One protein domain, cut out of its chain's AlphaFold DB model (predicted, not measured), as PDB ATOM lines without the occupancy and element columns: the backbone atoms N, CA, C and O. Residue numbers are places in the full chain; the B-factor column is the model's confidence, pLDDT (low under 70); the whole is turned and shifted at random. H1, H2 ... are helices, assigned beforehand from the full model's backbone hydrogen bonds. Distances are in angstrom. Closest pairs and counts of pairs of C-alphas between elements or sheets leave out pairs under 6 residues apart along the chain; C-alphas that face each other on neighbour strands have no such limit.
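This is residues 328 to 373 of the 1057 residues of the protein "RNA polymerase I specific transcription initiation factor RRN3, putative" of Babesia ovata (UniProt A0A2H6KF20). A long helix, H1, runs the length of the domain, and a shorter one, H2, folds back along it to make an open helical hairpin with few contacts between its two arms. Past the far end of H2 the chain turns sharply into the short helix H3, and residues 369 to 373 follow as a tail with no named element. The printed part has 46 residues, of which 36 are in three named helices, in the order H1, H2, H3 along the chain; there is no named strand, and the class is all helix. The whole is only just compact, close to loose, with a radius of gyration of the C-alphas of 11.0 A, and its elongated outline spans 30 by 18 by 16 A.

H1, residues 328 to 348, and H2, residues 353 to 361, form a helical hairpin, two helices that follow each other and run opposite ways. They only just touch, with 3 pairs of C-alphas within 8 A. The closest C-alphas of the two are those of Leu 346 and Val 353, 6.9 A apart. H1 touches H2 with residues 342 to 346 alone. Their lines stand at a shallow tilt of 16 degrees, and their centres are 13.2 A apart. H3, residues 363 to 368, is close to H2 but not clearly touching it, with the closest C-alphas, those of Gln 359 and Trp 365, 6.4 A apart. The lines of H2 and H3 are about perpendicular, at 78 degrees. H1 and H3 are apart. In H1, H2 and H3 every O i to N i+4 pair is within hydrogen-bond range.

H1 has 21 residues and begins at C-alpha 328, (25.932, 49.632, 20.649). It ends at C-alpha 348, (3.527, 51.434, 1.402), 29.6 A from its first C-alpha. H2 has 9 residues, Val 353 to Asp 361, and measures 12.1 A from first to last C-alpha. H3 has 6 residues, Arg 363 to Gln 368, measures 9.1 A, and ends at C-alpha 368, (11.984, 41.640, 20.505).

The two C-alphas farthest apart are those of Glu 328 and Gly 349, at 30.6 A. The first and last printed C-alphas, those of Glu 328 and Arg 373, are 16.2 A apart. The printed part has no cut. The links from H1 to H2, with 4 residues between them, and from H2 to H3, with 1 residue, are both tight. The mean pLDDT of the printed part is 73.8; in this model residues 328 to 334 and 363 to 373 are under 70, and H3 has a mean of 57.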
ATOM      1  N   GLU A 328      26.595  48.470  21.271       49.16
ATOM      2  CA  GLU A 328      25.932  49.632  20.649       49.16
ATOM      3  C   GLU A 328      25.941  49.587  19.112       49.16
ATOM      4  O   GLU A 328      24.942  49.918  18.480       49.16
ATOM      5  N   GLY A 329      27.035  49.117  18.499       54.34
ATOM      6  CA  GLY A 329      27.148  48.978  17.044       54.34
ATOM      7  C   GLY A 329      26.196  47.939  16.432       54.34
ATOM      8  O   GLY A 329      25.594  48.219  15.398       54.34
ATOM      9  N   LYS A 330      26.014  46.772  17.073       52.69
ATOM     10  CA  LYS A 330      25.056  45.740  16.622       52.69
ATOM     11  C   LYS A 330      23.613  46.201  16.836       52.69
ATOM     12  O   LYS A 330      22.790  46.074  15.932       52.69
ATOM     13  N   MET A 331      23.305  46.760  18.010       51.16
ATOM     14  CA  MET A 331      21.954  47.261  18.287       51.16
ATOM     15  C   MET A 331      21.618  48.458  17.383       51.16
ATOM     16  O   MET A 331      20.491  48.577  16.917       51.16
ATOM     17  N   GLY A 332      22.611  49.290  17.054       62.38
ATOM     18  CA  GLY A 332      22.502  50.368  16.074       62.38
ATOM     19  C   GLY A 332      22.189  49.877  14.659       62.38
ATOM     20  O   GLY A 332      21.325  50.464  14.013       62.38
ATOM     21  N   SER A 333      22.813  48.790  14.179       69.50
ATOM     22  CA  SER A 333      22.463  48.215  12.870       69.50
ATOM     23  C   SER A 333      21.071  47.580  12.866       69.50
ATOM     24  O   SER A 333      20.275  47.923  12.001       69.50
ATOM     25  N   VAL A 334      20.727  46.753  13.862       63.69
ATOM     26  CA  VAL A 334      19.394  46.111  13.944       63.69
ATOM     27  C   VAL A 334      18.281  47.160  14.065       63.69
ATOM     28  O   VAL A 334      17.286  47.094  13.344       63.69
ATOM     29  N   ARG A 335      18.482  48.195  14.893       72.94
ATOM     30  CA  ARG A 335      17.578  49.350  14.971       72.94
ATOM     31  C   ARG A 335      17.503  50.102  13.642       72.94
ATOM     32  O   ARG A 335      16.409  50.461  13.228       72.94
ATOM     33  N   SER A 336      18.626  50.333  12.959       78.75
ATOM     34  CA  SER A 336      18.642  51.010  11.653       78.75
ATOM     35  C   SER A 336      17.884  50.224  10.582       78.75
ATOM     36  O   SER A 336      17.154  50.827   9.800       78.75
ATOM     37  N   ASP A 337      18.032  48.901  10.539       78.50
ATOM     38  CA  ASP A 337      17.401  48.053   9.526       78.50
ATOM     39  C   ASP A 337      15.901  47.851   9.796       78.50
ATOM     40  O   ASP A 337      15.099  47.991   8.875       78.50
ATOM     41  N   SER A 338      15.486  47.681  11.056       79.25
ATOM     42  CA  SER A 338      14.059  47.654  11.414       79.25
ATOM     43  C   SER A 338      13.376  49.022  11.252       79.25
ATOM     44  O   SER A 338      12.231  49.085  10.814       79.25
ATOM     45  N   LEU A 339      14.074  50.140  11.507       85.06
ATOM     46  CA  LEU A 339      13.548  51.476  11.189       85.06
ATOM     47  C   LEU A 339      13.432  51.713   9.673       85.06
ATOM     48  O   LEU A 339      12.519  52.418   9.253       85.06
ATOM     49  N   LYS A 340      14.295  51.111   8.835       88.94
ATOM     50  CA  LYS A 340      14.104  51.112   7.370       88.94
ATOM     51  C   LYS A 340      12.863  50.317   6.988       88.94
ATOM     52  O   LYS A 340      12.042  50.849   6.254       88.94
ATOM     53  N   GLU A 341      12.698  49.108   7.522       89.81
ATOM     54  CA  GLU A 341      11.525  48.258   7.278       89.81
ATOM     55  C   GLU A 341      10.217  48.954   7.697       89.81
ATOM     56  O   GLU A 341       9.246  48.983   6.942       89.81
ATOM     57  N   MET A 342      10.198  49.591   8.870       86.75
ATOM     58  CA  MET A 342       9.049  50.363   9.347       86.75
ATOM     59  C   MET A 342       8.796  51.605   8.480       86.75
ATOM     60  O   MET A 342       7.650  51.902   8.151       86.75
ATOM     61  N   ALA A 343       9.850  52.297   8.033       89.00
ATOM     62  CA  ALA A 343       9.728  53.400   7.080       89.00
ATOM     63  C   ALA A 343       9.289  52.937   5.676       89.00
ATOM     64  O   ALA A 343       8.696  53.720   4.939       89.00
ATOM     65  N   GLU A 344       9.552  51.688   5.285       93.38
ATOM     66  CA  GLU A 344       9.016  51.081   4.062       93.38
ATOM     67  C   GLU A 344       7.527  50.753   4.213       93.38
ATOM     68  O   GLU A 344       6.762  51.113   3.324       93.38
ATOM     69  N   LYS A 345       7.096  50.215   5.362       90.94
ATOM     70  CA  LYS A 345       5.675  49.970   5.692       90.94
ATOM     71  C   LYS A 345       4.843  51.255   5.809       90.94
ATOM     72  O   LYS A 345       3.699  51.303   5.364       90.94
ATOM     73  N   LEU A 346       5.437  52.327   6.336       92.19
ATOM     74  CA  LEU A 346       4.850  53.673   6.318       92.19
ATOM     75  C   LEU A 346       4.744  54.236   4.890       92.19
ATOM     76  O   LEU A 346       3.759  54.886   4.555       92.19
ATOM     77  N   ARG A 347       5.736  53.976   4.022       90.31
ATOM     78  CA  ARG A 347       5.707  54.395   2.607       90.31
ATOM     79  C   ARG A 347       4.766  53.553   1.737       90.31
ATOM     80  O   ARG A 347       4.281  54.076   0.738       90.31
ATOM     81  N   SER A 348       4.515  52.288   2.080       94.50
ATOM     82  CA  SER A 348       3.527  51.434   1.402       94.50
ATOM     83  C   SER A 348       2.091  51.699   1.868       94.50
ATOM     84  O   SER A 348       1.152  51.362   1.146       94.50
ATOM     85  N   GLY A 349       1.912  52.318   3.041       90.94
ATOM     86  CA  GLY A 349       0.607  52.507   3.679       90.94
ATOM     87  C   GLY A 349       0.082  51.254   4.391       90.94
ATOM     88  O   GLY A 349      -1.100  51.195   4.717       90.94
ATOM     89  N   GLU A 350       0.936  50.253   4.630       91.00
ATOM     90  CA  GLU A 350       0.596  49.046   5.405       91.00
ATOM     91  C   GLU A 350       0.589  49.287   6.923       91.00
ATOM     92  O   GLU A 350       0.071  48.460   7.673       91.00
ATOM     93  N   LEU A 351       1.174  50.397   7.379       92.75
ATOM     94  CA  LEU A 351       1.268  50.790   8.782       92.75
ATOM     95  C   LEU A 351       0.943  52.283   8.910       92.75
ATOM     96  O   LEU A 351       1.497  53.090   8.161       92.75
ATOM     97  N   ASP A 352       0.065  52.656   9.843       94.31
ATOM     98  CA  ASP A 352      -0.241  54.065  10.116       94.31
ATOM     99  C   ASP A 352       0.893  54.759  10.897       94.31
ATOM    100  O   ASP A 352       1.681  54.120  11.595       94.31
ATOM    101  N   VAL A 353       0.957  56.091  10.821       89.75
ATOM    102  CA  VAL A 353       1.906  56.913  11.589       89.75
ATOM    103  C   VAL A 353       1.679  56.772  13.100       89.75
ATOM    104  O   VAL A 353       2.647  56.744  13.863       89.75
ATOM    105  N   GLY A 354       0.422  56.649  13.541       88.50
ATOM    106  CA  GLY A 354       0.067  56.360  14.928       88.50
ATOM    107  C   GLY A 354       0.546  54.979  15.365       88.50
ATOM    108  O   GLY A 354       1.209  54.868  16.395       88.50
ATOM    109  N   ASP A 355       0.296  53.945  14.561       86.44
ATOM    110  CA  ASP A 355       0.706  52.570  14.871       86.44
ATOM    111  C   ASP A 355       2.228  52.388  14.848       86.44
ATOM    112  O   ASP A 355       2.784  51.773  15.756       86.44
ATOM    113  N   ALA A 356       2.929  52.987  13.882       83.81
ATOM    114  CA  ALA A 356       4.391  53.001  13.844       83.81
ATOM    115  C   ALA A 356       4.986  53.707  15.070       83.81
ATOM    116  O   ALA A 356       5.935  53.206  15.676       83.81
ATOM    117  N   LYS A 357       4.408  54.845  15.483       84.62
ATOM    118  CA  LYS A 357       4.829  55.527  16.711       84.62
ATOM    119  C   LYS A 357       4.573  54.655  17.942       84.62
ATOM    120  O   LYS A 357       5.491  54.455  18.730       84.62
ATOM    121  N   ASN A 358       3.371  54.094  18.073       83.06
ATOM    122  CA  ASN A 358       3.023  53.179  19.160       83.06
ATOM    123  C   ASN A 358       3.967  51.967  19.199       83.06
ATOM    124  O   ASN A 358       4.318  51.512  20.281       83.06
ATOM    125  N   GLN A 359       4.419  51.465  18.045       80.94
ATOM    126  CA  GLN A 359       5.356  50.347  17.946       80.94
ATOM    127  C   GLN A 359       6.792  50.734  18.349       80.94
ATOM    128  O   GLN A 359       7.447  49.943  19.021       80.94
ATOM    129  N   ILE A 360       7.264  51.941  18.013       79.56
ATOM    130  CA  ILE A 360       8.569  52.473  18.464       79.56
ATOM    131  C   ILE A 360       8.564  52.759  19.973       79.56
ATOM    132  O   ILE A 360       9.523  52.415  20.666       79.56
ATOM    133  N   ASP A 361       7.488  53.367  20.480       75.81
ATOM    134  CA  ASP A 361       7.308  53.683  21.903       75.81
ATOM    135  C   ASP A 361       6.981  52.420  22.739       75.81
ATOM    136  O   ASP A 361       7.060  52.443  23.972       75.81
ATOM    137  N   CYS A 362       6.649  51.287  22.101       70.50
ATOM    138  CA  CYS A 362       6.335  50.040  22.793       70.50
ATOM    139  C   CYS A 362       7.583  49.361  23.375       70.50
ATOM    140  O   CYS A 362       8.507  48.934  22.675       70.50
ATOM    141  N   ARG A 363       7.544  49.136  24.691       55.78
ATOM    142  CA  ARG A 363       8.588  48.438  25.456       55.78
ATOM    143  C   ARG A 363       8.830  46.993  24.991       55.78
ATOM    144  O   ARG A 363       9.898  46.449  25.256       55.78
ATOM    145  N   GLU A 364       7.868  46.381  24.303       58.12
ATOM    146  CA  GLU A 364       7.957  45.010  23.781       58.12
ATOM    147  C   GLU A 364       8.705  44.932  22.443       58.12
ATOM    148  O   GLU A 364       9.441  43.974  22.229       58.12
ATOM    149  N   TRP A 365       8.628  45.955  21.582       63.16
ATOM    150  CA  TRP A 365       9.446  46.031  20.358       63.16
ATOM    151  C   TRP A 365      10.938  46.135  20.698       63.16
ATOM    152  O   TRP A 365      11.778  45.449  20.113       63.16
ATOM    153  N   LEU A 366      11.263  46.921  21.730       54.34
ATOM    154  CA  LEU A 366      12.623  47.023  22.260       54.34
ATOM    155  C   LEU A 366      13.138  45.686  22.831       54.34
ATOM    156  O   LEU A 366      14.341  45.439  22.789       54.34
ATOM    157  N   ARG A 367      12.237  44.829  23.331       54.44
ATOM    158  CA  ARG A 367      12.540  43.485  23.847       54.44
ATOM    159  C   ARG A 367      12.728  42.470  22.713       54.44
ATOM    160  O   ARG A 367      13.761  41.818  22.665       54.44
ATOM    161  N   GLN A 368      11.840  42.464  21.717       57.62
ATOM    162  CA  GLN A 368      11.984  41.640  20.505       57.62
ATOM    163  C   GLN A 368      13.290  41.919  19.733       57.62
ATOM    164  O   GLN A 368      13.818  41.032  19.069       57.62
ATOM    165  N   MET A 369      13.853  43.132  19.831       53.16
ATOM    166  CA  MET A 369      15.193  43.436  19.303       53.16
ATOM    167  C   MET A 369      16.353  42.813  20.094       53.16
ATOM    168  O   MET A 369      17.451  42.688  19.550       53.16
ATOM    169  N   GLN A 370      16.141  42.467  21.362       51.78
ATOM    170  CA  GLN A 370      17.121  41.794  22.219       51.78
ATOM    171  C   GLN A 370      17.066  40.272  22.015       51.78
ATOM    172  O   GLN A 370      18.117  39.640  21.940       51.78
ATOM    173  N   ASP A 371      15.870  39.718  21.787       47.38
ATOM    174  CA  ASP A 371      15.580  38.278  21.658       47.38
ATOM    175  C   ASP A 371      16.124  37.597  20.365       47.38
ATOM    176  O   ASP A 371      15.742  36.476  20.033       47.38
ATOM    177  N   PHE A 372      17.022  38.236  19.597       46.78
ATOM    178  CA  PHE A 372      17.548  37.702  18.318       46.78
ATOM    179  C   PHE A 372      18.564  36.544  18.451       46.78
ATOM    180  O   PHE A 372      19.013  35.991  17.441       46.78
ATOM    181  N   ARG A 373      18.913  36.170  19.684       46.88
ATOM    182  CA  ARG A 373      19.394  34.846  20.113       46.88
ATOM    183  C   ARG A 373      18.727  34.561  21.457       46.88
ATOM    184  O   ARG A 373      18.581  35.489  22.249       46.88
TER     185      ARG A 373